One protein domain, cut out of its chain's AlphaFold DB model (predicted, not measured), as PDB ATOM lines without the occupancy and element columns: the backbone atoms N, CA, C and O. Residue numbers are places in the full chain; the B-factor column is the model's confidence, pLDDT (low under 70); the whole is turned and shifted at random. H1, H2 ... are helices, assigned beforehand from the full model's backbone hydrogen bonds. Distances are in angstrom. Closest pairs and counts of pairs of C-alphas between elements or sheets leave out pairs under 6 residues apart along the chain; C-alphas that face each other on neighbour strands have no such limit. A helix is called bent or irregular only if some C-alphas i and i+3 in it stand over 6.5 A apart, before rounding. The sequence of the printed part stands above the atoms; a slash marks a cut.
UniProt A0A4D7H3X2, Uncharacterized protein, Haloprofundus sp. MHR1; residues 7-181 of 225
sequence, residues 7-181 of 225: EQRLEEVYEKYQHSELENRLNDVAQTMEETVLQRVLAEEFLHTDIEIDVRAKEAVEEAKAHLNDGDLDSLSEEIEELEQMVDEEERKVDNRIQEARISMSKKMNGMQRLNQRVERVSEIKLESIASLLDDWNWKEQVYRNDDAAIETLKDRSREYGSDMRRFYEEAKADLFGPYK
ATOM      1  N   GLU A   7     -20.813   3.999  96.936       75.25
ATOM      2  CA  GLU A   7     -19.600   4.443  96.252       75.25
ATOM      3  C   GLU A   7     -18.999   5.678  96.934       75.25
ATOM      4  O   GLU A   7     -17.834   5.646  97.302       75.25
ATOM      5  N   GLN A   8     -19.809   6.700  97.236       73.12
ATOM      6  CA  GLN A   8     -19.344   7.899  97.952       73.12
ATOM      7  C   GLN A   8     -18.834   7.589  99.367       73.12
ATOM      8  O   GLN A   8     -17.908   8.220  99.857       73.12
ATOM      9  N   ARG A   9     -19.435   6.606 100.050       67.88
ATOM     10  CA  ARG A   9     -18.956   6.168 101.371       67.88
ATOM     11  C   ARG A   9     -17.673   5.347 101.282       67.88
ATOM     12  O   ARG A   9     -16.884   5.387 102.216       67.88
ATOM     13  N   LEU A  10     -17.503   4.568 100.215       71.19
ATOM     14  CA  LEU A  10     -16.291   3.791  99.978       71.19
ATOM     15  C   LEU A  10     -15.116   4.718  99.648       71.19
ATOM     16  O   LEU A  10     -14.038   4.526 100.196       71.19
ATOM     17  N   GLU A  11     -15.360   5.737  98.827       73.50
ATOM     18  CA  GLU A  11     -14.400   6.786  98.472       73.50
ATOM     19  C   GLU A  11     -13.948   7.565  99.719       73.50
ATOM     20  O   GLU A  11     -12.760   7.610 100.006       73.50
ATOM     21  N   GLU A  12     -14.881   8.002 100.575       76.12
ATOM     22  CA  GLU A  12     -14.553   8.658 101.858       76.12
ATOM     23  C   GLU A  12     -13.725   7.783 102.815       76.12
ATOM     24  O   GLU A  12     -12.888   8.282 103.569       76.12
ATOM     25  N   VAL A  13     -13.974   6.469 102.840       74.31
ATOM     26  CA  VAL A  13     -13.184   5.535 103.660       74.31
ATOM     27  C   VAL A  13     -11.786   5.352 103.074       74.31
ATOM     28  O   VAL A  13     -10.827   5.260 103.839       74.31
ATOM     29  N   TYR A  14     -11.673   5.309 101.747       72.38
ATOM     30  CA  TYR A  14     -10.406   5.166 101.042       72.38
ATOM     31  C   TYR A  14      -9.523   6.408 101.212       72.38
ATOM     32  O   TYR A  14      -8.390   6.274 101.663       72.38
ATOM     33  N   GLU A  15     -10.071   7.605 100.990       75.75
ATOM     34  CA  GLU A  15      -9.380   8.884 101.214       75.75
ATOM     35  C   GLU A  15      -8.871   9.002 102.655       75.75
ATOM     36  O   GLU A  15      -7.721   9.362 102.903       75.75
ATOM     37  N   LYS A  16      -9.705   8.636 103.637       78.94
ATOM     38  CA  LYS A  16      -9.303   8.665 105.048       78.94
ATOM     39  C   LYS A  16      -8.168   7.684 105.356       78.94
ATOM     40  O   LYS A  16      -7.313   7.989 106.184       78.94
ATOM     41  N   TYR A  17      -8.196   6.497 104.754       78.69
ATOM     42  CA  TYR A  17      -7.140   5.504 104.926       78.69
ATOM     43  C   TYR A  17      -5.824   5.997 104.318       78.69
ATOM     44  O   TYR A  17      -4.810   5.992 105.010       78.69
ATOM     45  N   GLN A  18      -5.864   6.499 103.081       78.50
ATOM     46  CA  GLN A  18      -4.702   7.053 102.386       78.50
ATOM     47  C   GLN A  18      -4.085   8.220 103.166       78.50
ATOM     48  O   GLN A  18      -2.874   8.266 103.353       78.50
ATOM     49  N   HIS A  19      -4.911   9.118 103.707       84.25
ATOM     50  CA  HIS A  19      -4.430  10.211 104.547       84.25
ATOM     51  C   HIS A  19      -3.706   9.707 105.804       84.25
ATOM     52  O   HIS A  19      -2.603  10.156 106.097       84.25
ATOM     53  N   SER A  20      -4.286   8.731 106.511       85.25
ATOM     54  CA  SER A  20      -3.652   8.149 107.701       85.25
ATOM     55  C   SER A  20      -2.347   7.417 107.381       85.25
ATOM     56  O   SER A  20      -1.448   7.393 108.218       85.25
ATOM     57  N   GLU A  21      -2.245   6.787 106.212       89.06
ATOM     58  CA  GLU A  21      -1.019   6.133 105.755       89.06
ATOM     59  C   GLU A  21       0.085   7.160 105.478       89.06
ATOM     60  O   GLU A  21       1.196   7.003 105.980       89.06
ATOM     61  N   LEU A  22      -0.236   8.243 104.762       89.56
ATOM     62  CA  LEU A  22       0.702   9.335 104.490       89.56
ATOM     63  C   LEU A  22       1.188  10.018 105.770       89.56
ATOM     64  O   LEU A  22       2.377  10.292 105.895       89.56
ATOM     65  N   GLU A  23       0.300  10.254 106.741       87.56
ATOM     66  CA  GLU A  23       0.686  10.811 108.042       87.56
ATOM     67  C   GLU A  23       1.699   9.922 108.772       87.56
ATOM     68  O   GLU A  23       2.680  10.426 109.312       87.56
ATOM     69  N   ASN A  24       1.494   8.600 108.780       91.50
ATOM     70  CA  ASN A  24       2.429   7.673 109.423       91.50
ATOM     71  C   ASN A  24       3.800   7.700 108.738       91.50
ATOM     72  O   ASN A  24       4.813   7.830 109.415       91.50
ATOM     73  N   ARG A  25       3.819   7.655 107.404       94.69
ATOM     74  CA  ARG A  25       5.056   7.700 106.615       94.69
ATOM     75  C   ARG A  25       5.827   8.999 106.827       94.69
ATOM     76  O   ARG A  25       7.032   8.983 107.048       94.69
ATOM     77  N   LEU A  26       5.128  10.132 106.847       92.25
ATOM     78  CA  LEU A  26       5.742  11.422 107.154       92.25
ATOM     79  C   LEU A  26       6.277  11.507 108.586       92.25
ATOM     80  O   LEU A  26       7.308  12.143 108.801       92.25
ATOM     81  N   ASN A  27       5.610  10.879 109.557       91.88
ATOM     82  CA  ASN A  27       6.128  10.799 110.921       91.88
ATOM     83  C   ASN A  27       7.417   9.971 110.981       91.88
ATOM     84  O   ASN A  27       8.359  10.394 111.647       91.88
ATOM     85  N   ASP A  28       7.481   8.849 110.261       94.94
ATOM     86  CA  ASP A  28       8.690   8.022 110.177       94.94
ATOM     87  C   ASP A  28       9.843   8.815 109.538       94.94
ATOM     88  O   ASP A  28      10.931   8.897 110.109       94.94
ATOM     89  N   VAL A  29       9.584   9.507 108.420       94.88
ATOM     90  CA  VAL A  29      10.555  10.413 107.779       94.88
ATOM     91  C   VAL A  29      11.036  11.490 108.754       94.88
ATOM     92  O   VAL A  29      12.240  11.710 108.899       94.88
ATOM     93  N   ALA A  30      10.112  12.160 109.449       91.50
ATOM     94  CA  ALA A  30      10.446  13.208 110.407       91.50
ATOM     95  C   ALA A  30      11.299  12.675 111.566       91.50
ATOM     96  O   ALA A  30      12.255  13.341 111.970       91.50
ATOM     97  N   GLN A  31      10.995  11.474 112.067       94.06
ATOM     98  CA  GLN A  31      11.773  10.823 113.114       94.06
ATOM     99  C   GLN A  31      13.191  10.492 112.632       94.06
ATOM    100  O   GLN A  31      14.154  10.848 113.311       94.06
ATOM    101  N   THR A  32      13.346   9.879 111.455       95.62
ATOM    102  CA  THR A  32      14.668   9.565 110.887       95.62
ATOM    103  C   THR A  32      15.499  10.830 110.689       95.62
ATOM    104  O   THR A  32      16.674  10.881 111.064       95.62
ATOM    105  N   MET A  33      14.896  11.896 110.161       94.31
ATOM    106  CA  MET A  33      15.566  13.185 109.998       94.31
ATOM    107  C   MET A  33      15.985  13.808 111.327       94.31
ATOM    108  O   MET A  33      17.105  14.314 111.441       94.31
ATOM    109  N   GLU A  34      15.092  13.806 112.318       94.56
ATOM    110  CA  GLU A  34      15.385  14.310 113.655       94.56
ATOM    111  C   GLU A  34      16.585  13.570 114.243       94.56
ATOM    112  O   GLU A  34      17.581  14.205 114.599       94.56
ATOM    113  N   GLU A  35      16.538  12.239 114.279       96.12
ATOM    114  CA  GLU A  35      17.623  11.427 114.819       96.12
ATOM    115  C   GLU A  35      18.931  11.669 114.054       96.12
ATOM    116  O   GLU A  35      19.971  11.897 114.674       96.12
ATOM    117  N   THR A  36      18.883  11.734 112.722       95.88
ATOM    118  CA  THR A  36      20.044  12.036 111.868       95.88
ATOM    119  C   THR A  36      20.673  13.388 112.220       95.88
ATOM    120  O   THR A  36      21.893  13.495 112.385       95.88
ATOM    121  N   VAL A  37      19.861  14.436 112.394       95.44
ATOM    122  CA  VAL A  37      20.337  15.774 112.776       95.44
ATOM    123  C   VAL A  37      20.942  15.769 114.180       95.44
ATOM    124  O   VAL A  37      21.998  16.370 114.392       95.44
ATOM    125  N   LEU A  38      20.305  15.100 115.142       96.69
ATOM    126  CA  LEU A  38      20.777  15.047 116.526       96.69
ATOM    127  C   LEU A  38      22.100  14.288 116.654       96.69
ATOM    128  O   LEU A  38      22.999  14.761 117.357       96.69
ATOM    129  N   GLN A  39      22.240  13.167 115.945       96.62
ATOM    130  CA  GLN A  39      23.485  12.400 115.862       96.62
ATOM    131  C   GLN A  39      24.610  13.211 115.243       96.62
ATOM    132  O   GLN A  39      25.718  13.249 115.781       96.62
ATOM    133  N   ARG A  40      24.313  13.897 114.138       96.81
ATOM    134  CA  ARG A  40      25.258  14.782 113.469       96.81
ATOM    135  C   ARG A  40      25.777  15.870 114.408       96.81
ATOM    136  O   ARG A  40      26.987  16.028 114.518       96.81
ATOM    137  N   VAL A  41      24.888  16.584 115.101       96.81
ATOM    138  CA  VAL A  41      25.277  17.652 116.042       96.81
ATOM    139  C   VAL A  41      26.164  17.104 117.159       96.81
ATOM    140  O   VAL A  41      27.181  17.706 117.495       96.81
ATOM    141  N   LEU A  42      25.810  15.945 117.720       97.50
ATOM    142  CA  LEU A  42      26.625  15.295 118.744       97.50
ATOM    143  C   LEU A  42      28.010  14.929 118.201       97.50
ATOM    144  O   LEU A  42      29.011  15.182 118.866       97.50
ATOM    145  N   ALA A  43      28.080  14.341 117.005       97.44
ATOM    146  CA  ALA A  43      29.334  13.936 116.383       97.44
ATOM    147  C   ALA A  43      30.232  15.129 116.026       97.44
ATOM    148  O   ALA A  43      31.444  15.050 116.225       97.44
ATOM    149  N   GLU A  44      29.655  16.230 115.543       97.12
ATOM    150  CA  GLU A  44      30.377  17.477 115.266       97.12
ATOM    151  C   GLU A  44      31.066  18.001 116.537       97.12
ATOM    152  O   GLU A  44      32.259  18.296 116.512       97.12
ATOM    153  N   GLU A  45      30.372  18.018 117.678       97.38
ATOM    154  CA  GLU A  45      30.950  18.480 118.949       97.38
ATOM    155  C   GLU A  45      31.912  17.472 119.585       97.38
ATOM    156  O   GLU A  45      32.998  17.828 120.043       97.38
ATOM    157  N   PHE A  46      31.537  16.194 119.629       97.69
ATOM    158  CA  PHE A  46      32.334  15.184 120.314       97.69
ATOM    159  C   PHE A  46      33.575  14.800 119.499       97.69
ATOM    160  O   PHE A  46      34.708  14.821 119.995       97.69
ATOM    161  N   LEU A  47      33.367  14.459 118.228       96.25
ATOM    162  CA  LEU A  47      34.389  13.880 117.359       96.25
ATOM    163  C   LEU A  47      35.126  14.939 116.527       96.25
ATOM    164  O   LEU A  47      36.159  14.614 115.947       96.25
ATOM    165  N   HIS A  48      34.650  16.194 116.504       93.50
ATOM    166  CA  HIS A  48      35.147  17.256 115.613       93.50
ATOM    167  C   HIS A  48      35.166  16.815 114.142       93.50
ATOM    168  O   HIS A  48      36.154  17.003 113.429       93.50
ATOM    169  N   THR A  49      34.073  16.195 113.701       89.50
ATOM    170  CA  THR A  49      33.889  15.776 112.311       89.50
ATOM    171  C   THR A  49      32.852  16.662 111.658       89.50
ATOM    172  O   THR A  49      31.705  16.662 112.090       89.50
ATOM    173  N   ASP A  50      33.230  17.346 110.583       89.19
ATOM    174  CA  ASP A  50      32.271  18.054 109.741       89.19
ATOM    175  C   ASP A  50      31.458  17.042 108.927       89.19
ATOM    176  O   ASP A  50      32.010  16.227 108.174       89.19
ATOM    177  N   ILE A  51      30.139  17.090 109.096       89.62
ATOM    178  CA  ILE A  51      29.186  16.270 108.353       89.62
ATOM    179  C   ILE A  51      28.271  17.231 107.604       89.62
ATOM    180  O   ILE A  51      27.657  18.122 108.193       89.62
ATOM    181  N   GLU A  52      28.191  17.089 106.289       86.94
ATOM    182  CA  GLU A  52      27.307  17.904 105.462       86.94
ATOM    183  C   GLU A  52      26.014  17.146 105.190       86.94
ATOM    184  O   GLU A  52      26.042  15.931 105.028       86.94
ATOM    185  N   ILE A  53      24.900  17.885 105.144       83.12
ATOM    186  CA  ILE A  53      23.603  17.339 104.741       83.12
ATOM    187  C   ILE A  53      23.310  17.741 103.302       83.12
ATOM    188  O   ILE A  53      23.347  18.948 103.004       83.12
ATOM    189  N   ASP A  54      22.971  16.762 102.464       85.62
ATOM    190  CA  ASP A  54      22.637  16.952 101.051       85.62
ATOM    191  C   ASP A  54      21.545  18.019 100.869       85.62
ATOM    192  O   ASP A  54      20.509  18.036 101.540       85.62
ATOM    193  N   VAL A  55      21.801  18.958  99.959       86.81
ATOM    194  CA  VAL A  55      20.874  20.051  99.653       86.81
ATOM    195  C   VAL A  55      19.581  19.506  99.049       86.81
ATOM    196  O   VAL A  55      18.516  20.015  99.379       86.81
ATOM    197  N   ARG A  56      19.652  18.437  98.247       86.69
ATOM    198  CA  ARG A  56      18.469  17.832  97.622       86.69
ATOM    199  C   ARG A  56      17.527  17.220  98.648       86.69
ATOM    200  O   ARG A  56      16.327  17.433  98.558       86.69
ATOM    201  N   ALA A  57      18.069  16.533  99.654       86.50
ATOM    202  CA  ALA A  57      17.262  15.983 100.741       86.50
ATOM    203  C   ALA A  57      16.533  17.099 101.513       86.50
ATOM    204  O   ALA A  57      15.366  16.954 101.864       86.50
ATOM    205  N   LYS A  58      17.180  18.256 101.723       86.31
ATOM    206  CA  LYS A  58      16.531  19.427 102.344       86.31
ATOM    207  C   LYS A  58      15.423  20.015 101.475       86.31
ATOM    208  O   LYS A  58      14.382  20.390 102.002       86.31
ATOM    209  N   GLU A  59      15.671  20.134 100.173       90.00
ATOM    210  CA  GLU A  59      14.692  20.648  99.213       90.00
ATOM    211  C   GLU A  59      13.451  19.746  99.167       90.00
ATOM    212  O   GLU A  59      12.347  20.255  99.343       90.00
ATOM    213  N   ALA A  60      13.637  18.425  99.071       88.38
ATOM    214  CA  ALA A  60      12.550  17.445  99.062       88.38
ATOM    215  C   ALA A  60      11.678  17.510 100.329       88.38
ATOM    216  O   ALA A  60      10.455  17.407 100.266       88.38
ATOM    217  N   VAL A  61      12.284  17.738 101.497       90.12
ATOM    218  CA  VAL A  61      11.535  17.871 102.759       90.12
ATOM    219  C   VAL A  61      10.714  19.158 102.801       90.12
ATOM    220  O   VAL A  61       9.571  19.146 103.265       90.12
ATOM    221  N   GLU A  62      11.271  20.282 102.344       89.69
ATOM    222  CA  GLU A  62      10.513  21.538 102.286       89.69
ATOM    223  C   GLU A  62       9.381  21.473 101.249       89.69
ATOM    224  O   GLU A  62       8.317  22.046 101.493       89.69
ATOM    225  N   GLU A  63       9.564  20.742 100.149       90.88
ATOM    226  CA  GLU A  63       8.520  20.468  99.152       90.88
ATOM    227  C   GLU A  63       7.398  19.599  99.735       90.88
ATOM    228  O   GLU A  63       6.240  20.021  99.751       90.88
ATOM    229  N   ALA A  64       7.724  18.468 100.365       89.94
ATOM    230  CA  ALA A  64       6.739  17.611 101.031       89.94
ATOM    231  C   ALA A  64       5.944  18.356 102.120       89.94
ATOM    232  O   ALA A  64       4.726  18.202 102.258       89.94
ATOM    233  N   LYS A  65       6.614  19.231 102.875       88.69
ATOM    234  CA  LYS A  65       5.978  20.118 103.855       88.69
ATOM    235  C   LYS A  65       5.076  21.163 103.196       88.69
ATOM    236  O   LYS A  65       4.052  21.518 103.782       88.69
ATOM    237  N   ALA A  66       5.428  21.682 102.020       90.56
ATOM    238  CA  ALA A  66       4.562  22.581 101.261       90.56
ATOM    239  C   ALA A  66       3.281  21.859 100.812       90.56
ATOM    240  O   ALA A  66       2.194  22.348 101.123       90.56
ATOM    241  N   HIS A  67       3.393  20.659 100.229       90.12
ATOM    242  CA  HIS A  67       2.234  19.837  99.854       90.12
ATOM    243  C   HIS A  67       1.324  19.533 101.050       90.12
ATOM    244  O   HIS A  67       0.106  19.699 100.965       90.12
ATOM    245  N   LEU A  68       1.903  19.181 102.204       86.88
ATOM    246  CA  LEU A  68       1.139  18.955 103.433       86.88
ATOM    247  C   LEU A  68       0.369  20.209 103.887       86.88
ATOM    248  O   LEU A  68      -0.795  20.109 104.277       86.88
ATOM    249  N   ASN A  69       0.996  21.389 103.833       86.62
ATOM    250  CA  ASN A  69       0.362  22.651 104.234       86.62
ATOM    251  C   ASN A  69      -0.746  23.094 103.272       86.62
ATOM    252  O   ASN A  69      -1.746  23.666 103.715       86.62
ATOM    253  N   ASP A  70      -0.576  22.821 101.980       91.00
ATOM    254  CA  ASP A  70      -1.546  23.155 100.936       91.00
ATOM    255  C   ASP A  70      -2.684  22.118 100.835       91.00
ATOM    256  O   ASP A  70      -3.689  22.359 100.162       91.00
ATOM    257  N   GLY A  71      -2.573  20.996 101.559       85.31
ATOM    258  CA  GLY A  71      -3.539  19.895 101.536       85.31
ATOM    259  C   GLY A  71      -3.472  19.053 100.260       85.31
ATOM    260  O   GLY A  71      -4.438  18.364  99.932       85.31
ATOM    261  N   ASP A  72      -2.352  19.119  99.543       90.12
ATOM    262  CA  ASP A  72      -2.102  18.440  98.275       90.12
ATOM    263  C   ASP A  72      -1.591  17.009  98.508       90.12
ATOM    264  O   ASP A  72      -0.416  16.682  98.337       90.12
ATOM    265  N   LEU A  73      -2.496  16.156  98.993       87.00
ATOM    266  CA  LEU A  73      -2.178  14.776  99.365       87.00
ATOM    267  C   LEU A  73      -1.863  13.884  98.158       87.00
ATOM    268  O   LEU A  73      -1.167  12.887  98.326       87.00
ATOM    269  N   ASP A  74      -2.363  14.232  96.971       87.81
ATOM    270  CA  ASP A  74      -2.116  13.469  95.747       87.81
ATOM    271  C   ASP A  74      -0.645  13.596  95.332       87.81
ATOM    272  O   ASP A  74       0.033  12.578  95.208       87.81
ATOM    273  N   SER A  75      -0.119  14.823  95.228       91.06
ATOM    274  CA  SER A  75       1.305  15.044  94.938       91.06
ATOM    275  C   SER A  75       2.208  14.480  96.031       91.06
ATOM    276  O   SER A  75       3.165  13.770  95.730       91.06
ATOM    277  N   LEU A  76       1.853  14.679  97.306       90.50
ATOM    278  CA  LEU A  76       2.595  14.076  98.413       90.50
ATOM    279  C   LEU A  76       2.647  12.542  98.300       90.50
ATOM    280  O   LEU A  76       3.679  11.936  98.573       90.50
ATOM    281  N   SER A  77       1.548  11.906  97.887       89.69
ATOM    282  CA  SER A  77       1.486  10.455  97.709       89.69
ATOM    283  C   SER A  77       2.333   9.944  96.546       89.69
ATOM    284  O   SER A  77       2.736   8.782  96.583       89.69
ATOM    285  N   GLU A  78       2.573  10.759  95.520       92.62
ATOM    286  CA  GLU A  78       3.431  10.405  94.386       92.62
ATOM    287  C   GLU A  78       4.924  10.511  94.741       92.62
ATOM    288  O   GLU A  78       5.728   9.738  94.225       92.62
ATOM    289  N   GLU A  79       5.286  11.414  95.656       92.81
ATOM    290  CA  GLU A  79       6.684  11.757  95.965       92.81
ATOM    291  C   GLU A  79       7.215  11.135  97.268       92.81
ATOM    292  O   GLU A  79       8.427  11.031  97.458       92.81
ATOM    293  N   ILE A  80       6.336  10.679  98.168       93.94
ATOM    294  CA  ILE A  80       6.714  10.182  99.503       93.94
ATOM    295  C   ILE A  80       7.716   9.012  99.471       93.94
ATOM    296  O   ILE A  80       8.588   8.946 100.333       93.94
ATOM    297  N   GLU A  81       7.652   8.121  98.473       94.62
ATOM    298  CA  GLU A  81       8.630   7.025  98.320       94.62
ATOM    299  C   GLU A  81      10.037   7.547  97.992       94.62
ATOM    300  O   GLU A  81      11.033   7.038  98.506       94.62
ATOM    301  N   GLU A  82      10.129   8.576  97.145       94.56
ATOM    302  CA  GLU A  82      11.405   9.202  96.803       94.56
ATOM    303  C   GLU A  82      11.963   9.982  98.000       94.56
ATOM    304  O   GLU A  82      13.155   9.877  98.294       94.56
ATOM    305  N   LEU A  83      11.105  10.695  98.739       95.06
ATOM    306  CA  LEU A  83      11.487  11.389  99.970       95.06
ATOM    307  C   LEU A  83      12.076  10.428 101.012       95.06
ATOM    308  O   LEU A  83      13.154  10.695 101.546       95.06
ATOM    309  N   GLU A  84      11.390   9.315 101.283       96.50
ATOM    310  CA  GLU A  84      11.868   8.264 102.191       96.50
ATOM    311  C   GLU A  84      13.243   7.756 101.755       96.50
ATOM    312  O   GLU A  84      14.171   7.710 102.562       96.50
ATOM    313  N   GLN A  85      13.416   7.458 100.464       96.12
ATOM    314  CA  GLN A  85      14.700   7.004  99.944       96.12
ATOM    315  C   GLN A  85      15.808   8.050 100.135       96.12
ATOM    316  O   GLN A  85      16.924   7.690 100.520       96.12
ATOM    317  N   MET A  86      15.534   9.332  99.877       94.75
ATOM    318  CA  MET A  86      16.526  10.396 100.054       94.75
ATOM    319  C   MET A  86      16.936  10.556 101.520       94.75
ATOM    320  O   MET A  86      18.123  10.727 101.804       94.75
ATOM    321  N   VAL A  87      15.978  10.487 102.445       95.06
ATOM    322  CA  VAL A  87      16.243  10.594 103.886       95.06
ATOM    323  C   VAL A  87      17.019   9.380 104.397       95.06
ATOM    324  O   VAL A  87      18.014   9.564 105.094       95.06
ATOM    325  N   ASP A  88      16.658   8.169 103.973       96.44
ATOM    326  CA  ASP A  88      17.392   6.934 104.276       96.44
ATOM    327  C   ASP A  88      18.836   6.964 103.755       96.44
ATOM    328  O   ASP A  88      19.780   6.507 104.406       96.44
ATOM    329  N   GLU A  89      19.037   7.443 102.525       95.88
ATOM    330  CA  GLU A  89      20.375   7.588 101.955       95.88
ATOM    331  C   GLU A  89      21.208   8.595 102.748       95.88
ATOM    332  O   GLU A  89      22.410   8.386 102.934       95.88
ATOM    333  N   GLU A  90      20.578   9.659 103.236       94.38
ATOM    334  CA  GLU A  90      21.237  10.677 104.035       94.38
ATOM    335  C   GLU A  90      21.597  10.184 105.438       94.38
ATOM    336  O   GLU A  90      22.744  10.355 105.857       94.38
ATOM    337  N   GLU A  91      20.680   9.492 106.118       96.19
ATOM    338  CA  GLU A  91      20.944   8.803 107.385       96.19
ATOM    339  C   GLU A  91      22.171   7.894 107.244       96.19
ATOM    340  O   GLU A  91      23.149   8.035 107.981       96.19
ATOM    341  N   ARG A  92      22.202   7.036 106.213       96.88
ATOM    342  CA  ARG A  92      23.338   6.133 105.968       96.88
ATOM    343  C   ARG A  92      24.651   6.882 105.746       96.88
ATOM    344  O   ARG A  92      25.701   6.406 106.179       96.88
ATOM    345  N   LYS A  93      24.648   8.014 105.034       95.56
ATOM    346  CA  LYS A  93      25.870   8.819 104.838       95.56
ATOM    347  C   LYS A  93      26.372   9.376 106.169       95.56
ATOM    348  O   LYS A  93      27.569   9.272 106.448       95.56
ATOM    349  N   VAL A  94      25.471   9.939 106.974       95.44
ATOM    350  CA  VAL A  94      25.786  10.484 108.300       95.44
ATOM    351  C   VAL A  94      26.329   9.381 109.207       95.44
ATOM    352  O   VAL A  94      27.422   9.536 109.752       95.44
ATOM    353  N   ASP A  95      25.652   8.238 109.286       96.12
ATOM    354  CA  ASP A  95      26.055   7.093 110.103       96.12
ATOM    355  C   ASP A  95      27.432   6.555 109.724       96.12
ATOM    356  O   ASP A  95      28.282   6.356 110.594       96.12
ATOM    357  N   ASN A  96      27.700   6.380 108.426       96.06
ATOM    358  CA  ASN A  96      29.016   5.945 107.955       96.06
ATOM    359  C   ASN A  96      30.108   6.929 108.388       96.06
ATOM    360  O   ASN A  96      31.174   6.524 108.856       96.06
ATOM    361  N   ARG A  97      29.837   8.235 108.279       96.12
ATOM    362  CA  ARG A  97      30.806   9.269 108.647       96.12
ATOM    363  C   ARG A  97      31.075   9.297 110.149       96.12
ATOM    364  O   ARG A  97      32.226   9.431 110.572       96.12
ATOM    365  N   ILE A  98      30.027   9.126 110.949       96.69
ATOM    366  CA  ILE A  98      30.119   8.984 112.401       96.69
ATOM    367  C   ILE A  98      30.911   7.725 112.757       96.69
ATOM    368  O   ILE A  98      31.820   7.791 113.582       96.69
ATOM    369  N   GLN A  99      30.626   6.591 112.119       96.62
ATOM    370  CA  GLN A  99      31.312   5.328 112.373       96.62
ATOM    371  C   GLN A  99      32.816   5.420 112.086       96.62
ATOM    372  O   GLN A  99      33.622   4.977 112.905       96.62
ATOM    373  N   GLU A 100      33.219   6.025 110.967       95.44
ATOM    374  CA  GLU A 100      34.634   6.261 110.648       95.44
ATOM    375  C   GLU A 100      35.338   7.075 111.743       95.44
ATOM    376  O   GLU A 100      36.423   6.707 112.213       95.44
ATOM    377  N   ALA A 101      34.706   8.165 112.182       95.50
ATOM    378  CA  ALA A 101      35.240   9.033 113.223       95.50
ATOM    379  C   ALA A 101      35.312   8.320 114.584       95.50
ATOM    380  O   ALA A 101      36.325   8.422 115.283       95.50
ATOM    381  N   ARG A 102      34.290   7.526 114.926       96.38
ATOM    382  CA  ARG A 102      34.269   6.682 116.127       96.38
ATOM    383  C   ARG A 102      35.411   5.681 116.117       96.38
ATOM    384  O   ARG A 102      36.152   5.635 117.083       96.38
ATOM    385  N   ILE A 103      35.637   4.961 115.016       93.69
ATOM    386  CA  ILE A 103      36.752   4.006 114.904       93.69
ATOM    387  C   ILE A 103      38.098   4.698 115.156       93.69
ATOM    388  O   ILE A 103      38.958   4.149 115.847       93.69
ATOM    389  N   SER A 104      38.298   5.900 114.608       90.50
ATOM    390  CA  SER A 104      39.519   6.676 114.855       90.50
ATOM    391  C   SER A 104      39.665   7.057 116.332       90.50
ATOM    392  O   SER A 104      40.739   6.877 116.910       90.50
ATOM    393  N   MET A 105      38.589   7.533 116.960       92.50
ATOM    394  CA  MET A 105      38.603   7.932 118.365       92.50
ATOM    395  C   MET A 105      38.741   6.732 119.315       92.50
ATOM    396  O   MET A 105      39.519   6.804 120.263       92.50
ATOM    397  N   SER A 106      38.082   5.603 119.039       92.50
ATOM    398  CA  SER A 106      38.184   4.367 119.825       92.50
ATOM    399  C   SER A 106      39.615   3.840 119.862       92.50
ATOM    400  O   SER A 106      40.074   3.396 120.908       92.50
ATOM    401  N   LYS A 107      40.374   3.939 118.758       87.69
ATOM    402  CA  LYS A 107      41.803   3.573 118.756       87.69
ATOM    403  C   LYS A 107      42.598   4.395 119.772       87.69
ATOM    404  O   LYS A 107      43.306   3.816 120.593       87.69
ATOM    405  N   LYS A 108      42.407   5.717 119.770       87.75
ATOM    406  CA  LYS A 108      43.053   6.628 120.728       87.75
ATOM    407  C   LYS A 108      42.613   6.335 122.162       87.75
ATOM    408  O   LYS A 108      43.452   6.283 123.057       87.75
ATOM    409  N   MET A 109      41.319   6.099 122.379       91.06
ATOM    410  CA  MET A 109      40.777   5.750 123.695       91.06
ATOM    411  C   MET A 109      41.341   4.437 124.234       91.06
ATOM    412  O   MET A 109      41.731   4.387 125.397       91.06
ATOM    413  N   ASN A 110      41.484   3.415 123.389       86.94
ATOM    414  CA  ASN A 110      42.134   2.160 123.763       86.94
ATOM    415  C   ASN A 110      43.596   2.387 124.178       86.94
ATOM    416  O   ASN A 110      44.050   1.824 125.173       86.94
ATOM    417  N   GLY A 111      44.328   3.244 123.456       83.56
ATOM    418  CA  GLY A 111      45.673   3.672 123.846       83.56
ATOM    419  C   GLY A 111      45.695   4.343 125.222       83.56
ATOM    420  O   GLY A 111      46.490   3.967 126.085       83.56
ATOM    421  N   MET A 112      44.765   5.272 125.467       88.31
ATOM    422  CA  MET A 112      44.623   5.959 126.756       88.31
ATOM    423  C   MET A 112      44.277   5.000 127.899       88.31
ATOM    424  O   MET A 112      44.876   5.104 128.965       88.31
ATOM    425  N   GLN A 113      43.361   4.050 127.695       88.81
ATOM    426  CA  GLN A 113      43.013   3.039 128.698       88.81
ATOM    427  C   GLN A 113      44.207   2.138 129.029       88.81
ATOM    428  O   GLN A 113      44.514   1.953 130.207       88.81
ATOM    429  N   ARG A 114      44.931   1.635 128.019       83.69
ATOM    430  CA  ARG A 114      46.142   0.822 128.234       83.69
ATOM    431  C   ARG A 114      47.220   1.587 128.991       83.69
ATOM    432  O   ARG A 114      47.841   1.027 129.891       83.69
ATOM    433  N   LEU A 115      47.448   2.852 128.632       80.75
ATOM    434  CA  LEU A 115      48.393   3.709 129.343       80.75
ATOM    435  C   LEU A 115      47.937   3.926 130.789       80.75
ATOM    436  O   LEU A 115      48.725   3.771 131.719       80.75
ATOM    437  N   ASN A 116      46.657   4.226 130.996       87.94
ATOM    438  CA  ASN A 116      46.114   4.511 132.317       87.94
ATOM    439  C   ASN A 116      46.096   3.296 133.255       87.94
ATOM    440  O   ASN A 116      46.270   3.478 134.451       87.94
ATOM    441  N   GLN A 117      45.968   2.067 132.741       82.75
ATOM    442  CA  GLN A 117      46.145   0.837 133.534       82.75
ATOM    443  C   GLN A 117      47.541   0.717 134.167       82.75
ATOM    444  O   GLN A 117      47.743  -0.111 135.048       82.75
ATOM    445  N   ARG A 118      48.511   1.501 133.685       78.25
ATOM    446  CA  ARG A 118      49.907   1.474 134.132       78.25
ATOM    447  C   ARG A 118      50.231   2.653 135.042       78.25
ATOM    448  O   ARG A 118      50.849   2.472 136.082       78.25
ATOM    449  N   VAL A 119      49.805   3.856 134.649       82.12
ATOM    450  CA  VAL A 119      50.139   5.098 135.371       82.12
ATOM    451  C   VAL A 119      49.063   5.545 136.367       82.12
ATOM    452  O   VAL A 119      49.338   6.395 137.208       82.12
ATOM    453  N   GLU A 120      47.840   5.014 136.259       86.44
ATOM    454  CA  GLU A 120      46.699   5.254 137.163       86.44
ATOM    455  C   GLU A 120      46.383   6.743 137.432       86.44
ATOM    456  O   GLU A 120      45.957   7.130 138.521       86.44
ATOM    457  N   ARG A 121      46.587   7.615 136.436       86.94
ATOM    458  CA  ARG A 121      46.438   9.077 136.594       86.94
ATOM    459  C   ARG A 121      45.011   9.572 136.397       86.94
ATOM    460  O   ARG A 121      44.642  10.615 136.931       86.94
ATOM    461  N   VAL A 122      44.213   8.840 135.629       91.56
ATOM    462  CA  VAL A 122      42.835   9.189 135.285       91.56
ATOM    463  C   VAL A 122      41.885   8.149 135.864       91.56
ATOM    464  O   VAL A 122      42.194   6.964 135.953       91.56
ATOM    465  N   SER A 123      40.691   8.586 136.254       92.06
ATOM    466  CA  SER A 123      39.633   7.672 136.684       92.06
ATOM    467  C   SER A 123      39.234   6.718 135.552       92.06
ATOM    468  O   SER A 123      38.805   7.166 134.489       92.06
ATOM    469  N   GLU A 124      39.298   5.410 135.807       90.94
ATOM    470  CA  GLU A 124      38.853   4.377 134.860       90.94
ATOM    471  C   GLU A 124      37.382   4.564 134.461       90.94
ATOM    472  O   GLU A 124      37.054   4.477 133.285       90.94
ATOM    473  N   ILE A 125      36.519   4.965 135.403       90.56
ATOM    474  CA  ILE A 125      35.096   5.255 135.150       90.56
ATOM    475  C   ILE A 125      34.926   6.357 134.093       90.56
ATOM    476  O   ILE A 125      34.031   6.287 133.249       90.56
ATOM    477  N   LYS A 126      35.787   7.384 134.121       89.75
ATOM    478  CA  LYS A 126      35.749   8.484 133.148       89.75
ATOM    479  C   LYS A 126      36.132   7.993 131.750       89.75
ATOM    480  O   LYS A 126      35.469   8.359 130.786       89.75
ATOM    481  N   LEU A 127      37.167   7.155 131.647       92.94
ATOM    482  CA  LEU A 127      37.584   6.560 130.372       92.94
ATOM    483  C   LEU A 127      36.523   5.597 129.826       92.94
ATOM    484  O   LEU A 127      36.215   5.650 128.638       92.94
ATOM    485  N   GLU A 128      35.922   4.784 130.695       92.00
ATOM    486  CA  GLU A 128      34.861   3.834 130.348       92.00
ATOM    487  C   GLU A 128      33.607   4.537 129.821       92.00
ATOM    488  O   GLU A 128      33.000   4.087 128.857       92.00
ATOM    489  N   SER A 129      33.244   5.686 130.398       90.25
ATOM    490  CA  SER A 129      32.085   6.462 129.935       90.25
ATOM    491  C   SER A 129      32.261   6.938 128.486       90.25
ATOM    492  O   SER A 129      31.329   6.863 127.689       90.25
ATOM    493  N   ILE A 130      33.470   7.385 128.127       94.62
ATOM    494  CA  ILE A 130      33.795   7.808 126.756       94.62
ATOM    495  C   ILE A 130      33.837   6.589 125.823       94.62
ATOM    496  O   ILE A 130      33.304   6.647 124.715       94.62
ATOM    497  N   ALA A 131      34.447   5.484 126.268       94.06
ATOM    498  CA  ALA A 131      34.533   4.247 125.496       94.06
ATOM    499  C   ALA A 131      33.144   3.656 125.197       94.06
ATOM    500  O   ALA A 131      32.854   3.349 124.046       94.06
ATOM    501  N   SER A 132      32.249   3.600 126.188       93.25
ATOM    502  CA  SER A 132      30.881   3.098 126.006       93.25
ATOM    503  C   SER A 132      30.095   3.929 124.991       93.25
ATOM    504  O   SER A 132      29.443   3.360 124.117       93.25
ATOM    505  N   LEU A 133      30.207   5.265 125.023       95.44
ATOM    506  CA  LEU A 133      29.582   6.093 123.990       95.44
ATOM    507  C   LEU A 133      30.166   5.790 122.603       95.44
ATOM    508  O   LEU A 133      29.426   5.714 121.627       95.44
ATOM    509  N   LEU A 134      31.484   5.611 122.496       96.00
ATOM    510  CA  LEU A 134      32.138   5.303 121.226       96.00
ATOM    511  C   LEU A 134      31.806   3.912 120.686       96.00
ATOM    512  O   LEU A 134      31.826   3.756 119.467       96.00
ATOM    513  N   ASP A 135      31.474   2.940 121.531       94.50
ATOM    514  CA  ASP A 135      31.170   1.560 121.132       94.50
ATOM    515  C   ASP A 135      29.678   1.348 120.845       94.50
ATOM    516  O   ASP A 135      29.324   0.819 119.788       94.50
ATOM    517  N   ASP A 136      28.801   1.851 121.711       94.12
ATOM    518  CA  ASP A 136      27.355   1.622 121.608       94.12
ATOM    519  C   ASP A 136      26.598   2.788 120.963       94.12
ATOM    520  O   ASP A 136      25.475   2.611 120.496       94.12
ATOM    521  N   TRP A 137      27.190   3.989 120.932       95.88
ATOM    522  CA  TRP A 137      26.548   5.219 120.444       95.88
ATOM    523  C   TRP A 137      25.161   5.457 121.059       95.88
ATOM    524  O   TRP A 137      24.200   5.862 120.410       95.88
ATOM    525  N   ASN A 138      25.058   5.197 122.358       92.88
ATOM    526  CA  ASN A 138      23.835   5.209 123.161       92.88
ATOM    527  C   ASN A 138      23.408   6.625 123.614       92.88
ATOM    528  O   ASN A 138      23.066   6.857 124.772       92.88
ATOM    529  N   TRP A 139      23.402   7.596 122.700       95.19
ATOM    530  CA  TRP A 139      23.161   9.013 123.012       95.19
ATOM    531  C   TRP A 139      21.702   9.363 123.351       95.19
ATOM    532  O   TRP A 139      21.456  10.354 124.045       95.19
ATOM    533  N   LYS A 140      20.727   8.575 122.870       94.81
ATOM    534  CA  LYS A 140      19.289   8.914 122.917       94.81
ATOM    535  C   LYS A 140      18.796   9.247 124.325       94.81
ATOM    536  O   LYS A 140      18.072  10.223 124.500       94.81
ATOM    537  N   GLU A 141      19.219   8.490 125.336       93.44
ATOM    538  CA  GLU A 141      18.785   8.701 126.725       93.44
ATOM    539  C   GLU A 141      19.198  10.083 127.262       93.44
ATOM    540  O   GLU A 141      18.423  10.741 127.959       93.44
ATOM    541  N   GLN A 142      20.384  10.564 126.879       93.69
ATOM    542  CA  GLN A 142      20.925  11.846 127.340       93.69
ATOM    543  C   GLN A 142      20.254  13.050 126.664       93.69
ATOM    544  O   GLN A 142      20.160  14.129 127.264       93.69
ATOM    545  N   VAL A 143      19.762  12.854 125.437       95.38
ATOM    546  CA  VAL A 143      19.153  13.897 124.602       95.38
ATOM    547  C   VAL A 143      17.640  13.975 124.809       95.38
ATOM    548  O   VAL A 143      17.127  15.040 125.161       95.38
ATOM    549  N   TYR A 144      16.925  12.856 124.678       93.62
ATOM    550  CA  TYR A 144      15.466  12.830 124.813       93.62
ATOM    551  C   TYR A 144      14.996  12.935 126.260       93.62
ATOM    552  O   TYR A 144      13.934  13.482 126.509       93.62
ATOM    553  N   ARG A 145      15.754  12.415 127.237       89.50
ATOM    554  CA  ARG A 145      15.424  12.493 128.679       89.50
ATOM    555  C   ARG A 145      13.979  12.081 129.038       89.50
ATOM    556  O   ARG A 145      13.475  12.469 130.090       89.50
ATOM    557  N   ASN A 146      13.346  11.250 128.204       80.06
ATOM    558  CA  ASN A 146      11.941  10.840 128.298       80.06
ATOM    559  C   ASN A 146      10.935  12.013 128.293       80.06
ATOM    560  O   ASN A 146       9.919  11.946 128.990       80.06
ATOM    561  N   ASP A 147      11.216  13.084 127.544       83.38
ATOM    562  CA  ASP A 147      10.289  14.193 127.314       83.38
ATOM    563  C   ASP A 147      10.053  14.485 125.822       83.38
ATOM    564  O   ASP A 147      10.883  14.188 124.966       83.38
ATOM    565  N   ASP A 148       8.895  15.084 125.522       82.56
ATOM    566  CA  ASP A 148       8.527  15.545 124.177       82.56
ATOM    567  C   ASP A 148       9.047  16.978 123.962       82.56
ATOM    568  O   ASP A 148       8.285  17.948 123.869       82.56
ATOM    569  N   ALA A 149      10.370  17.146 123.995       89.81
ATOM    570  CA  ALA A 149      11.003  18.442 123.774       89.81
ATOM    571  C   ALA A 149      11.015  18.836 122.287       89.81
ATOM    572  O   ALA A 149      11.097  18.003 121.392       89.81
ATOM    573  N   ALA A 150      10.985  20.143 122.018       91.50
ATOM    574  CA  ALA A 150      11.129  20.655 120.657       91.50
ATOM    575  C   ALA A 150      12.538  20.382 120.099       91.50
ATOM    576  O   ALA A 150      13.525  20.452 120.838       91.50
ATOM    577  N   ILE A 151      12.639  20.199 118.778       89.75
ATOM    578  CA  ILE A 151      13.888  19.868 118.073       89.75
ATOM    579  C   ILE A 151      15.077  20.774 118.431       89.75
ATOM    580  O   ILE A 151      16.188  20.289 118.621       89.75
ATOM    581  N   GLU A 152      14.877  22.085 118.592       93.69
ATOM    582  CA  GLU A 152      15.973  22.992 118.964       93.69
ATOM    583  C   GLU A 152      16.500  22.722 120.380       93.69
ATOM    584  O   GLU A 152      17.705  22.768 120.610       93.69
ATOM    585  N   THR A 153      15.625  22.344 121.316       95.56
ATOM    586  CA  THR A 153      16.046  21.908 122.656       95.56
ATOM    587  C   THR A 153      16.808  20.588 122.594       95.56
ATOM    588  O   THR A 153      17.816  20.437 123.284       95.56
ATOM    589  N   LEU A 154      16.370  19.642 121.759       96.25
ATOM    590  CA  LEU A 154      17.086  18.382 121.555       96.25
ATOM    591  C   LEU A 154      18.478  18.631 120.953       96.25
ATOM    592  O   LEU A 154      19.461  18.088 121.451       96.25
ATOM    593  N   LYS A 155      18.598  19.526 119.964       96.50
ATOM    594  CA  LYS A 155      19.890  19.925 119.378       96.50
ATOM    595  C   LYS A 155      20.820  20.557 120.406       96.50
ATOM    596  O   LYS A 155      22.007  20.242 120.418       96.50
ATOM    597  N   ASP A 156      20.301  21.424 121.274       97.88
ATOM    598  CA  ASP A 156      21.094  22.021 122.351       97.88
ATOM    599  C   ASP A 156      21.604  20.964 123.335       97.88
ATOM    600  O   ASP A 156      22.776  21.002 123.708       97.88
ATOM    601  N   ARG A 157      20.777  19.971 123.684       97.75
ATOM    602  CA  ARG A 157      21.186  18.838 124.530       97.75
ATOM    603  C   ARG A 157      22.214  17.938 123.843       97.75
ATOM    604  O   ARG A 157      23.184  17.550 124.489       97.75
ATOM    605  N   SER A 158      22.045  17.631 122.555       97.19
ATOM    606  CA  SER A 158      23.051  16.899 121.768       97.19
ATOM    607  C   SER A 158      24.389  17.630 121.767       97.19
ATOM    608  O   SER A 158      25.432  17.002 121.948       97.19
ATOM    609  N   ARG A 159      24.358  18.960 121.609       98.19
ATOM    610  CA  ARG A 159      25.556  19.801 121.621       98.19
ATOM    611  C   ARG A 159      26.239  19.798 122.986       98.19
ATOM    612  O   ARG A 159      27.443  19.584 123.069       98.19
ATOM    613  N   GLU A 160      25.466  20.009 124.050       98.06
ATOM    614  CA  GLU A 160      25.948  19.983 125.435       98.06
ATOM    615  C   GLU A 160      26.603  18.636 125.759       98.06
ATOM    616  O   GLU A 160      27.751  18.597 126.196       98.06
ATOM    617  N   TYR A 161      25.914  17.532 125.459       97.31
ATOM    618  CA  TYR A 161      26.426  16.193 125.724       97.31
ATOM    619  C   TYR A 161      27.699  15.890 124.924       97.31
ATOM    620  O   TYR A 161      28.683  15.417 125.493       97.31
ATOM    621  N   GLY A 162      27.725  16.217 123.626       97.25
ATOM    622  CA  GLY A 162      28.920  16.051 122.799       97.25
ATOM    623  C   GLY A 162      30.110  16.871 123.315       97.25
ATOM    624  O   GLY A 162      31.222  16.348 123.427       97.25
ATOM    625  N   SER A 163      29.867  18.122 123.715       97.81
ATOM    626  CA  SER A 163      30.881  19.015 124.285       97.81
ATOM    627  C   SER A 163      31.426  18.502 125.620       97.81
ATOM    628  O   SER A 163      32.638  18.521 125.844       97.81
ATOM    629  N   ASP A 164      30.566  17.972 126.493       96.19
ATOM    630  CA  ASP A 164      30.983  17.369 127.759       96.19
ATOM    631  C   ASP A 164      31.854  16.131 127.548       96.19
ATOM    632  O   ASP A 164      32.911  16.008 128.172       96.19
ATOM    633  N   MET A 165      31.467  15.241 126.629       96.25
ATOM    634  CA  MET A 165      32.267  14.059 126.296       96.25
ATOM    635  C   MET A 165      33.619  14.446 125.705       96.25
ATOM    636  O   MET A 165      34.650  13.877 126.076       96.25
ATOM    637  N   ARG A 166      33.646  15.472 124.847       96.00
ATOM    638  CA  ARG A 166      34.901  16.005 124.316       96.00
ATOM    639  C   ARG A 166      35.775  16.589 125.416       96.00
ATOM    640  O   ARG A 166      36.967  16.297 125.482       96.00
ATOM    641  N   ARG A 167      35.200  17.393 126.303       95.94
ATOM    642  CA  ARG A 167      35.921  17.967 127.437       95.94
ATOM    643  C   ARG A 167      36.495  16.872 128.332       95.94
ATOM    644  O   ARG A 167      37.661  16.954 128.704       95.94
ATOM    645  N   PHE A 168      35.731  15.821 128.627       94.69
ATOM    646  CA  PHE A 168      36.225  14.687 129.408       94.69
ATOM    647  C   PHE A 168      37.387  13.968 128.728       94.69
ATOM    648  O   PHE A 168      38.349  13.622 129.416       94.69
ATOM    649  N   TYR A 169      37.317  13.786 127.409       94.69
ATOM    650  CA  TYR A 169      38.413  13.238 126.614       94.69
ATOM    651  C   TYR A 169      39.673  14.108 126.705       94.69
ATOM    652  O   TYR A 169      40.739  13.602 127.047       94.69
ATOM    653  N   GLU A 170      39.564  15.414 126.453       94.44
ATOM    654  CA  GLU A 170      40.720  16.322 126.466       94.44
ATOM    655  C   GLU A 170      41.327  16.480 127.863       94.44
ATOM    656  O   GLU A 170      42.546  16.539 127.998       94.44
ATOM    657  N   GLU A 171      40.504  16.500 128.912       94.62
ATOM    658  CA  GLU A 171      40.982  16.483 130.297       94.62
ATOM    659  C   GLU A 171      41.737  15.179 130.597       94.62
ATOM    660  O   GLU A 171      42.860  15.224 131.085       94.62
ATOM    661  N   ALA A 172      41.168  14.018 130.251       92.88
ATOM    662  CA  ALA A 172      41.835  12.728 130.446       92.88
ATOM    663  C   ALA A 172      43.152  12.639 129.661       92.88
ATOM    664  O   ALA A 172      44.144  12.097 130.146       92.88
ATOM    665  N   LYS A 173      43.175  13.205 128.452       90.88
ATOM    666  CA  LYS A 173      44.382  13.336 127.643       90.88
ATOM    667  C   LYS A 173      45.399  14.222 128.372       90.88
ATOM    668  O   LYS A 173      46.522  13.794 128.616       90.88
ATOM    669  N   ALA A 174      45.023  15.426 128.781       90.81
ATOM    670  CA  ALA A 174      45.924  16.331 129.488       90.81
ATOM    671  C   ALA A 174      46.490  15.717 130.782       90.81
ATOM    672  O   ALA A 174      47.679  15.868 131.047       90.81
ATOM    673  N   ASP A 175      45.682  14.981 131.542       91.38
ATOM    674  CA  ASP A 175      46.104  14.334 132.788       91.38
ATOM    675  C   ASP A 175      47.081  13.167 132.544       91.38
ATOM    676  O   ASP A 175      48.059  13.002 133.279       91.38
ATOM    677  N   LEU A 176      46.861  12.368 131.491       87.12
ATOM    678  CA  LEU A 176      47.766  11.276 131.117       87.12
ATOM    679  C   LEU A 176      49.089  11.791 130.541       87.12
ATOM    680  O   LEU A 176      50.158  11.325 130.944       87.12
ATOM    681  N   PHE A 177      49.012  12.752 129.617       84.88
ATOM    682  CA  PHE A 177      50.129  13.186 128.771       84.88
ATOM    683  C   PHE A 177      50.869  14.413 129.293       84.88
ATOM    684  O   PHE A 177      52.050  14.586 129.002       84.88
ATOM    685  N   GLY A 178      50.207  15.257 130.084       86.44
ATOM    686  CA  GLY A 178      50.759  16.507 130.604       86.44
ATOM    687  C   GLY A 178      52.140  16.365 131.251       86.44
ATOM    688  O   GLY A 178      53.001  17.195 130.959       86.44
ATOM    689  N   PRO A 179      52.408  15.316 132.054       87.75
ATOM    690  CA  PRO A 179      53.729  15.105 132.648       87.75
ATOM    691  C   PRO A 179      54.863  14.817 131.651       87.75
ATOM    692  O   PRO A 179      56.024  14.990 132.012       87.75
ATOM    693  N   TYR A 180      54.553  14.382 130.425       84.00
ATOM    694  CA  TYR A 180      55.542  14.033 129.394       84.00
ATOM    695  C   TYR A 180      55.700  15.104 128.310       84.00
ATOM    696  O   TYR A 180      56.590  14.992 127.467       84.00
ATOM    697  N   LYS A 181      54.867  16.144 128.325       84.75
ATOM    698  CA  LYS A 181      54.933  17.238 127.356       84.75
ATOM    699  C   LYS A 181      56.255  18.002 127.471       84.75
ATOM    700  O   LYS A 181      56.721  18.255 128.582       84.75
TER     701      LYS A 181
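This is residues 7 to 181 of the 225 residues of an uncharacterized protein of Haloprofundus sp. MHR1 (UniProt A0A4D7H3X2). Look for a loose rod of helices: H1 and H3 run side by side, H2 folds back on H3's first part, H6 packs on H1's last part, and H4 folds back on H3's far part. Residues 7 to 14 stick out. The 175 printed residues, all helix in class, have six named helices, H1 to H6; radius of gyration of the C-alphas 21.7 A, spans 81 by 30 by 22 A.

Find C-alpha 7 at (-19.600, 4.443, 96.252); H1 runs to residue 47, 58.7 A. Then come H2, 55 to 70; H3, 73 to 119, 64.2 A; H4, 124 to 136; H5, 140 to 144; and H6, 151 to 180, 43.6 A, ending at (55.542, 14.033, 129.394). H3 and H6 are irregular: C-alphas 78 and 81, and 176 and 179, are 7.3 A apart.

H1, H2, H3 and H6 form a bundle. H1 touches H3, closest C-alphas Thr 36 and Glu 91, 5.6 A, at a shallow tilt of 26 degrees, the same way. Residues 34 to 47 of H1 touch H6, closest C-alphas Phe 46 and Gly 162, 4.3 A. H2 and H3 form a hairpin, closest C-alphas Ala 57 and Met 86, 5.7 A. H5 touches H6, closest C-alphas Val 143 and Arg 157, 5.3 A. Each O i to N i+4 pair is within hydrogen-bond range in H1, H2, H4 and H5, 39 of 43 in H3, 24 of 26 in H6.

The farthest C-alphas, Glu 7 and Tyr 180, are 82.7 A apart. The printed part has no cut and no long link; residue 9 is under 70 in pLDDT.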